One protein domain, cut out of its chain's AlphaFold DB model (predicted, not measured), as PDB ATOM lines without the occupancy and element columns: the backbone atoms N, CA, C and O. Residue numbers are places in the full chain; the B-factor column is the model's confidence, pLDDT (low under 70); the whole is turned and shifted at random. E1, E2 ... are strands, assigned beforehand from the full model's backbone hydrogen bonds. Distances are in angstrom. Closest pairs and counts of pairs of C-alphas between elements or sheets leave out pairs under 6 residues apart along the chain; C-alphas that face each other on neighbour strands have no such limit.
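This is residues 4 to 73 of the 94 residues of an uncharacterized protein of Methylobacterium currus (UniProt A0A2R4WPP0). The chain is wound in flattened, stacked turns, a small two-layer sandwich in which E2, E3, E5 and E7 form one layer and E1, E4 and E6 form the other. From E3 on, the chain passes to the opposite layer with each strand; before that, E2 and E3 fold back as a hairpin within one layer. The printed part has 70 residues, with no named helix and seven named strands in the order E1 to E7, so the class is all strand. Both sheets are mixed, in the orders E2 E3 E5 E7 and E1 E4 E6. The whole is compact, with a radius of gyration of the C-alphas of 11.5 A, and its spans of 33 by 17 by 13 A make it only just elongated.

Find C-alpha 4 at (477.597, 29.185, 715.209); from there E1, residues 4 to 9, runs 16.7 A. E2, residues 13 to 19, comes back over 19.6 A, and E3, residues 25 to 31, covers 19.8 A. E4, residues 36 to 42, begins at C-alpha 36 (490.519, 19.251, 710.134) and is 20.5 A long. Next come E5, residues 47 to 55, the longest strand at 25.0 A, and E6, residues 58 to 64, at 20.5 A. E7, residues 69 to 73, runs 13.6 A to C-alpha 73 at (488.069, 23.019, 698.146).

Begin with the larger sheet, where E2 and E3 are an antiparallel hairpin; look at N 16 and O 28, 3.0 A apart. E3 and E5 are parallel, with N 29 and O 50 at 2.8 A. E5 and E7 are parallel too, with N 51 and O 72 at 2.8 A. This sheet is twisted: its C-alphas lie up to 4.1 A off its best plane. In the other sheet E1 is antiparallel to E4, with N 6 and O 39 at 2.8 A, and E4 is parallel to E6, with N 40 and O 61 at 2.8 A. The two sheets form a sandwich, two sheets face to face; the parts that face each other are 9.1 A centre to centre, and the strands of the one sheet stand at 5 degrees to those of the other. Across it, the closest C-alphas of E3 and E4 are those of Ala 26 and Thr 39, 6.8 A. E2 and E6 are apart.

The C-alphas farthest apart are those of Ala 22 and Thr 55, 33.4 A. The printed part has no cut, and its six links between strands are tight. Look at the B-factor column for the mean pLDDT of the printed part, 73.0; residues 4 to 23 are under 70.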
ATOM      1  N   ARG A   4     477.676  30.611 715.536       64.25
ATOM      2  CA  ARG A   4     477.597  29.185 715.209       64.25
ATOM      3  C   ARG A   4     478.963  28.698 714.776       64.25
ATOM      4  O   ARG A   4     479.594  29.324 713.928       64.25
ATOM      5  N   ILE A   5     479.414  27.626 715.413       63.06
ATOM      6  CA  ILE A   5     480.704  26.994 715.171       63.06
ATOM      7  C   ILE A   5     480.425  25.560 714.746       63.06
ATOM      8  O   ILE A   5     479.783  24.811 715.479       63.06
ATOM      9  N   LEU A   6     480.915  25.205 713.568       68.25
ATOM     10  CA  LEU A   6     480.940  23.850 713.057       68.25
ATOM     11  C   LEU A   6     482.396  23.409 712.956       68.25
ATOM     12  O   LEU A   6     483.201  24.085 712.317       68.25
ATOM     13  N   ALA A   7     482.733  22.297 713.596       68.25
ATOM     14  CA  ALA A   7     484.051  21.691 713.513       68.25
ATOM     15  C   ALA A   7     483.893  20.227 713.100       68.25
ATOM     16  O   ALA A   7     483.036  19.528 713.638       68.25
ATOM     17  N   ALA A   8     484.712  19.784 712.153       64.50
ATOM     18  CA  ALA A   8     484.790  18.398 711.716       64.50
ATOM     19  C   ALA A   8     486.254  17.948 711.777       64.50
ATOM     20  O   ALA A   8     487.149  18.647 711.285       64.50
ATOM     21  N   VAL A   9     486.494  16.809 712.424       61.19
ATOM     22  CA  VAL A   9     487.825  16.225 712.600       61.19
ATOM     23  C   VAL A   9     487.750  14.749 712.224       61.19
ATOM     24  O   VAL A   9     486.985  14.004 712.827       61.19
ATOM     25  N   GLY A  10     488.553  14.358 711.233       59.38
ATOM     26  CA  GLY A  10     489.012  12.995 710.963       59.38
ATOM     27  C   GLY A  10     487.997  11.850 711.053       59.38
ATOM     28  O   GLY A  10     487.946  11.174 712.072       59.38
ATOM     29  N   VAL A  11     487.345  11.520 709.932       52.34
ATOM     30  CA  VAL A  11     486.890  10.155 709.582       52.34
ATOM     31  C   VAL A  11     486.934  10.026 708.053       52.34
ATOM     32  O   VAL A  11     486.738  11.021 707.359       52.34
ATOM     33  N   ALA A  12     487.153   8.809 707.534       55.03
ATOM     34  CA  ALA A  12     487.213   8.476 706.102       55.03
ATOM     35  C   ALA A  12     486.090   9.102 705.251       55.03
ATOM     36  O   ALA A  12     486.292   9.367 704.067       55.03
ATOM     37  N   SER A  13     484.925   9.376 705.843       54.53
ATOM     38  CA  SER A  13     483.895  10.243 705.275       54.53
ATOM     39  C   SER A  13     483.065  10.865 706.404       54.53
ATOM     40  O   SER A  13     482.350  10.148 707.099       54.53
ATOM     41  N   LEU A  14     483.151  12.183 706.594       62.50
ATOM     42  CA  LEU A  14     482.313  12.932 707.538       62.50
ATOM     43  C   LEU A  14     481.659  14.098 706.794       62.50
ATOM     44  O   LEU A  14     482.337  15.017 706.333       62.50
ATOM     45  N   VAL A  15     480.332  14.042 706.667       62.97
ATOM     46  CA  VAL A  15     479.521  15.160 706.182       62.97
ATOM     47  C   VAL A  15     478.809  15.755 707.381       62.97
ATOM     48  O   VAL A  15     477.907  15.137 707.944       62.97
ATOM     49  N   THR A  16     479.215  16.952 707.791       65.50
ATOM     50  CA  THR A  16     478.488  17.707 708.813       65.50
ATOM     51  C   THR A  16     477.824  18.894 708.140       65.50
ATOM     52  O   THR A  16     478.493  19.784 707.617       65.50
ATOM     53  N   ALA A  17     476.493  18.887 708.129       60.06
ATOM     54  CA  ALA A  17     475.680  19.986 707.637       60.06
ATOM     55  C   ALA A  17     474.860  20.537 708.801       60.06
ATOM     56  O   ALA A  17     474.136  19.792 709.461       60.06
ATOM     57  N   THR A  18     474.967  21.837 709.069       63.53
ATOM     58  CA  THR A  18     474.122  22.483 710.081       63.53
ATOM     59  C   THR A  18     473.321  23.605 709.451       63.53
ATOM     60  O   THR A  18     473.884  24.619 709.039       63.53
ATOM     61  N   ALA A  19     472.001  23.454 709.464       57.72
ATOM     62  CA  ALA A  19     471.044  24.527 709.247       57.72
ATOM     63  C   ALA A  19     470.340  24.782 710.585       57.72
ATOM     64  O   ALA A  19     469.589  23.935 711.050       57.72
ATOM     65  N   ALA A  20     470.628  25.888 711.274       55.06
ATOM     66  CA  ALA A  20     469.779  26.329 712.389       55.06
ATOM     67  C   ALA A  20     469.989  27.807 712.750       55.06
ATOM     68  O   ALA A  20     471.093  28.286 712.947       55.06
ATOM     69  N   VAL A  21     468.888  28.519 712.939       56.72
ATOM     70  CA  VAL A  21     468.828  29.918 713.385       56.72
ATOM     71  C   VAL A  21     469.484  30.914 712.415       56.72
ATOM     72  O   VAL A  21     470.679  30.877 712.129       56.72
ATOM     73  N   ALA A  22     468.661  31.859 711.947       64.88
ATOM     74  CA  ALA A  22     469.028  32.948 711.039       64.88
ATOM     75  C   ALA A  22     469.336  32.548 709.574       64.88
ATOM     76  O   ALA A  22     469.898  33.354 708.847       64.88
ATOM     77  N   GLY A  23     468.969  31.341 709.117       68.38
ATOM     78  CA  GLY A  23     469.124  30.936 707.707       68.38
ATOM     79  C   GLY A  23     470.565  30.643 707.271       68.38
ATOM     80  O   GLY A  23     470.836  30.540 706.082       68.38
ATOM     81  N   ASN A  24     471.499  30.520 708.221       72.44
ATOM     82  CA  ASN A  24     472.882  30.181 707.902       72.44
ATOM     83  C   ASN A  24     473.036  28.678 707.628       72.44
ATOM     84  O   ASN A  24     472.601  27.850 708.441       72.44
ATOM     85  N   THR A  25     473.731  28.361 706.541       80.31
ATOM     86  CA  THR A  25     474.075  27.011 706.101       80.31
ATOM     87  C   THR A  25     475.589  26.841 706.128       80.31
ATOM     88  O   THR A  25     476.321  27.597 705.487       80.31
ATOM     89  N   ALA A  26     476.058  25.825 706.845       75.50
ATOM     90  CA  ALA A  26     477.448  25.384 706.817       75.50
ATOM     91  C   ALA A  26     477.497  23.899 706.463       75.50
ATOM     92  O   ALA A  26     476.829  23.094 707.118       75.50
ATOM     93  N   ILE A  27     478.283  23.558 705.444       80.06
ATOM     94  CA  ILE A  27     478.515  22.191 704.976       80.06
ATOM     95  C   ILE A  27     480.014  21.936 705.003       80.06
ATOM     96  O   ILE A  27     480.790  22.662 704.382       80.06
ATOM     97  N   ILE A  28     480.419  20.882 705.698       75.75
ATOM     98  CA  ILE A  28     481.779  20.359 705.647       75.75
ATOM     99  C   ILE A  28     481.704  18.932 705.114       75.75
ATOM    100  O   ILE A  28     481.006  18.099 705.687       75.75
ATOM    101  N   ASN A  29     482.416  18.669 704.025       76.81
ATOM    102  CA  ASN A  29     482.597  17.359 703.424       76.81
ATOM    103  C   ASN A  29     484.090  17.016 703.451       76.81
ATOM    104  O   ASN A  29     484.900  17.668 702.788       76.81
ATOM    105  N   GLN A  30     484.446  16.015 704.248       70.06
ATOM    106  CA  GLN A  30     485.804  15.494 704.338       70.06
ATOM    107  C   GLN A  30     485.830  14.057 703.834       70.06
ATOM    108  O   GLN A  30     485.120  13.204 704.361       70.06
ATOM    109  N   ASN A  31     486.681  13.798 702.848       71.62
ATOM    110  CA  ASN A  31     486.996  12.472 702.344       71.62
ATOM    111  C   ASN A  31     488.499  12.214 702.552       71.62
ATOM    112  O   ASN A  31     489.341  12.894 701.965       71.62
ATOM    113  N   GLY A  32     488.833  11.274 703.438       71.75
ATOM    114  CA  GLY A  32     490.207  10.925 703.814       71.75
ATOM    115  C   GLY A  32     490.500  11.048 705.315       71.75
ATOM    116  O   GLY A  32     489.591  11.205 706.126       71.75
ATOM    117  N   VAL A  33     491.768  10.906 705.713       72.19
ATOM    118  CA  VAL A  33     492.166  10.693 707.123       72.19
ATOM    119  C   VAL A  33     492.917  11.912 707.672       72.19
ATOM    120  O   VAL A  33     493.692  12.543 706.960       72.19
ATOM    121  N   TYR A  34     492.707  12.254 708.948       71.62
ATOM    122  CA  TYR A  34     493.362  13.390 709.623       71.62
ATOM    123  C   TYR A  34     493.100  14.776 709.006       71.62
ATOM    124  O   TYR A  34     493.897  15.694 709.176       71.62
ATOM    125  N   ASN A  35     491.972  14.965 708.321       74.06
ATOM    126  CA  ASN A  35     491.544  16.296 707.895       74.06
ATOM    127  C   ASN A  35     490.872  17.044 709.060       74.06
ATOM    128  O   ASN A  35     490.103  16.458 709.827       74.06
ATOM    129  N   GLY A  36     491.142  18.342 709.179       74.75
ATOM    130  CA  GLY A  36     490.519  19.251 710.134       74.75
ATOM    131  C   GLY A  36     489.841  20.409 709.411       74.75
ATOM    132  O   GLY A  36     490.453  21.072 708.574       74.75
ATOM    133  N   ALA A  37     488.579  20.672 709.742       76.75
ATOM    134  CA  ALA A  37     487.822  21.769 709.161       76.75
ATOM    135  C   ALA A  37     487.025  22.529 710.222       76.75
ATOM    136  O   ALA A  37     486.431  21.941 711.127       76.75
ATOM    137  N   TYR A  38     486.992  23.850 710.079       79.88
ATOM    138  CA  TYR A  38     486.266  24.772 710.943       79.88
ATOM    139  C   TYR A  38     485.416  25.721 710.102       79.88
ATOM    140  O   TYR A  38     485.886  26.284 709.119       79.88
ATOM    141  N   THR A  39     484.173  25.956 710.504       77.06
ATOM    142  CA  THR A  39     483.313  26.996 709.938       77.06
ATOM    143  C   THR A  39     482.622  27.765 711.058       77.06
ATOM    144  O   THR A  39     481.849  27.205 711.830       77.06
ATOM    145  N   GLY A  40     482.892  29.067 711.144       78.50
ATOM    146  CA  GLY A  40     482.248  29.996 712.067       78.50
ATOM    147  C   GLY A  40     481.368  30.997 711.321       78.50
ATOM    148  O   GLY A  40     481.885  31.772 710.517       78.50
ATOM    149  N   GLN A  41     480.065  31.030 711.602       76.12
ATOM    150  CA  GLN A  41     479.116  31.962 710.977       76.12
ATOM    151  C   GLN A  41     478.460  32.861 712.031       76.12
ATOM    152  O   GLN A  41     477.910  32.393 713.032       76.12
ATOM    153  N   ARG A  42     478.521  34.175 711.800       78.00
ATOM    154  CA  ARG A  42     477.896  35.208 712.633       78.00
ATOM    155  C   ARG A  42     477.120  36.183 711.744       78.00
ATOM    156  O   ARG A  42     477.702  37.135 711.233       78.00
ATOM    157  N   GLY A  43     475.811  35.992 711.613       75.06
ATOM    158  CA  GLY A  43     474.928  36.835 710.798       75.06
ATOM    159  C   GLY A  43     473.653  36.104 710.383       75.06
ATOM    160  O   GLY A  43     473.270  35.151 711.062       75.06
ATOM    161  N   GLN A  44     473.011  36.549 709.304       76.69
ATOM    162  CA  GLN A  44     471.843  35.909 708.679       76.69
ATOM    163  C   GLN A  44     472.194  35.439 707.256       76.69
ATOM    164  O   GLN A  44     473.050  36.045 706.623       76.69
ATOM    165  N   SER A  45     471.563  34.371 706.767       78.00
ATOM    166  CA  SER A  45     471.665  33.909 705.368       78.00
ATOM    167  C   SER A  45     473.085  33.631 704.846       78.00
ATOM    168  O   SER A  45     473.357  33.728 703.653       78.00
ATOM    169  N   ASN A  46     474.025  33.272 705.721       78.44
ATOM    170  CA  ASN A  46     475.387  32.942 705.307       78.44
ATOM    171  C   ASN A  46     475.482  31.499 704.801       78.44
ATOM    172  O   ASN A  46     474.973  30.584 705.442       78.44
ATOM    173  N   THR A  47     476.207  31.280 703.707       82.00
ATOM    174  CA  THR A  47     476.499  29.958 703.143       82.00
ATOM    175  C   THR A  47     478.000  29.689 703.168       82.00
ATOM    176  O   THR A  47     478.789  30.471 702.640       82.00
ATOM    177  N   ALA A  48     478.403  28.574 703.768       80.81
ATOM    178  CA  ALA A  48     479.789  28.124 703.823       80.81
ATOM    179  C   ALA A  48     479.888  26.656 703.404       80.81
ATOM    180  O   ALA A  48     479.192  25.807 703.962       80.81
ATOM    181  N   ILE A  49     480.765  26.354 702.448       81.88
ATOM    182  CA  ILE A  49     481.021  24.992 701.973       81.88
ATOM    183  C   ILE A  49     482.516  24.711 702.073       81.88
ATOM    184  O   ILE A  49     483.331  25.437 701.514       81.88
ATOM    185  N   THR A  50     482.886  23.653 702.781       80.44
ATOM    186  CA  THR A  50     484.258  23.144 702.833       80.44
ATOM    187  C   THR A  50     484.282  21.734 702.269       80.44
ATOM    188  O   THR A  50     483.570  20.867 702.762       80.44
ATOM    189  N   TYR A  51     485.109  21.505 701.257       81.12
ATOM    190  CA  TYR A  51     485.392  20.205 700.668       81.12
ATOM    191  C   TYR A  51     486.883  19.896 700.835       81.12
ATOM    192  O   TYR A  51     487.734  20.681 700.419       81.12
ATOM    193  N   GLN A  52     487.214  18.773 701.464       76.44
ATOM    194  CA  GLN A  52     488.595  18.310 701.607       76.44
ATOM    195  C   GLN A  52     488.689  16.854 701.168       76.44
ATOM    196  O   GLN A  52     488.030  15.993 701.746       76.44
ATOM    197  N   ASN A  53     489.528  16.579 700.176       79.06
ATOM    198  CA  ASN A  53     489.854  15.236 699.721       79.06
ATOM    199  C   ASN A  53     491.355  14.970 699.919       79.06
ATOM    200  O   ASN A  53     492.191  15.663 699.345       79.06
ATOM    201  N   GLY A  54     491.710  13.986 700.744       77.94
ATOM    202  CA  GLY A  54     493.100  13.599 700.995       77.94
ATOM    203  C   GLY A  54     493.435  13.478 702.479       77.94
ATOM    204  O   GLY A  54     492.563  13.171 703.287       77.94
ATOM    205  N   THR A  55     494.700  13.666 702.844       76.31
ATOM    206  CA  THR A  55     495.198  13.416 704.208       76.31
ATOM    207  C   THR A  55     495.857  14.656 704.810       76.31
ATOM    208  O   THR A  55     496.532  15.405 704.110       76.31
ATOM    209  N   PHE A  56     495.676  14.885 706.115       76.88
ATOM    210  CA  PHE A  56     496.273  16.020 706.845       76.88
ATOM    211  C   PHE A  56     495.886  17.429 706.344       76.88
ATOM    212  O   PHE A  56     496.638  18.383 706.541       76.88
ATOM    213  N   ASN A  57     494.723  17.612 705.713       77.81
ATOM    214  CA  ASN A  57     494.291  18.935 705.248       77.81
ATOM    215  C   ASN A  57     493.632  19.759 706.368       77.81
ATOM    216  O   ASN A  57     492.809  19.249 707.125       77.81
ATOM    217  N   GLY A  58     493.929  21.057 706.431       78.19
ATOM    218  CA  GLY A  58     493.333  22.039 707.338       78.19
ATOM    219  C   GLY A  58     492.518  23.103 706.593       78.19
ATOM    220  O   GLY A  58     493.057  23.789 705.725       78.19
ATOM    221  N   ALA A  59     491.245  23.289 706.954       78.50
ATOM    222  CA  ALA A  59     490.357  24.295 706.363       78.50
ATOM    223  C   ALA A  59     489.639  25.139 707.427       78.50
ATOM    224  O   ALA A  59     489.187  24.627 708.448       78.50
ATOM    225  N   GLY A  60     489.487  26.442 707.188       81.75
ATOM    226  CA  GLY A  60     488.804  27.344 708.117       81.75
ATOM    227  C   GLY A  60     487.998  28.435 707.421       81.75
ATOM    228  O   GLY A  60     488.585  29.304 706.791       81.75
ATOM    229  N   ILE A  61     486.677  28.462 707.591       79.88
ATOM    230  CA  ILE A  61     485.798  29.540 707.123       79.88
ATOM    231  C   ILE A  61     485.329  30.380 708.314       79.88
ATOM    232  O   ILE A  61     484.868  29.849 709.322       79.88
ATOM    233  N   ARG A  62     485.403  31.710 708.207       82.19
ATOM    234  CA  ARG A  62     484.801  32.645 709.168       82.19
ATOM    235  C   ARG A  62     483.988  33.713 708.443       82.19
ATOM    236  O   ARG A  62     484.571  34.581 707.803       82.19
ATOM    237  N   GLN A  63     482.667  33.689 708.592       80.12
ATOM    238  CA  GLN A  63     481.745  34.656 707.989       80.12
ATOM    239  C   GLN A  63     481.116  35.556 709.053       80.12
ATOM    240  O   GLN A  63     480.609  35.075 710.072       80.12
ATOM    241  N   ARG A  64     481.145  36.871 708.828       81.44
ATOM    242  CA  ARG A  64     480.554  37.879 709.716       81.44
ATOM    243  C   ARG A  64     479.705  38.867 708.918       81.44
ATOM    244  O   ARG A  64     480.246  39.566 708.083       81.44
ATOM    245  N   GLY A  65     478.429  39.019 709.248       76.69
ATOM    246  CA  GLY A  65     477.472  39.858 708.508       76.69
ATOM    247  C   GLY A  65     476.411  39.009 707.800       76.69
ATOM    248  O   GLY A  65     476.480  37.783 707.900       76.69
ATOM    249  N   PRO A  66     475.402  39.620 707.167       78.69
ATOM    250  CA  PRO A  66     474.434  38.895 706.356       78.69
ATOM    251  C   PRO A  66     475.005  38.508 704.978       78.69
ATOM    252  O   PRO A  66     476.008  39.082 704.550       78.69
ATOM    253  N   ASP A  67     474.369  37.533 704.323       79.06
ATOM    254  CA  ASP A  67     474.523  37.197 702.894       79.06
ATOM    255  C   ASP A  67     475.956  36.881 702.422       79.06
ATOM    256  O   ASP A  67     476.337  37.143 701.281       79.06
ATOM    257  N   ASN A  68     476.788  36.294 703.289       79.69
ATOM    258  CA  ASN A  68     478.128  35.853 702.897       79.69
ATOM    259  C   ASN A  68     478.094  34.463 702.254       79.69
ATOM    260  O   ASN A  68     477.466  33.550 702.784       79.69
ATOM    261  N   ALA A  69     478.858  34.271 701.180       80.75
ATOM    262  CA  ALA A  69     479.083  32.977 700.536       80.75
ATOM    263  C   ALA A  69     480.585  32.654 700.456       80.75
ATOM    264  O   ALA A  69     481.342  33.396 699.830       80.75
ATOM    265  N   ALA A  70     481.008  31.554 701.085       77.06
ATOM    266  CA  ALA A  70     482.404  31.123 701.154       77.06
ATOM    267  C   ALA A  70     482.548  29.640 700.788       77.06
ATOM    268  O   ALA A  70     481.780  28.796 701.248       77.06
ATOM    269  N   GLY A  71     483.575  29.331 699.998       80.94
ATOM    270  CA  GLY A  71     483.918  27.978 699.579       80.94
ATOM    271  C   GLY A  71     485.393  27.683 699.833       80.94
ATOM    272  O   GLY A  71     486.246  28.507 699.511       80.94
ATOM    273  N   ILE A  72     485.699  26.514 700.387       77.50
ATOM    274  CA  ILE A  72     487.047  25.938 700.406       77.50
ATOM    275  C   ILE A  72     486.971  24.586 699.703       77.50
ATOM    276  O   ILE A  72     486.126  23.771 700.054       77.50
ATOM    277  N   SER A  73     487.859  24.341 698.741       80.81
ATOM    278  CA  SER A  73     488.069  23.019 698.146       80.81
ATOM    279  C   SER A  73     489.560  22.695 698.173       80.81
ATOM    280  O   SER A  73     490.365  23.491 697.686       80.81
TER     281      SER A  73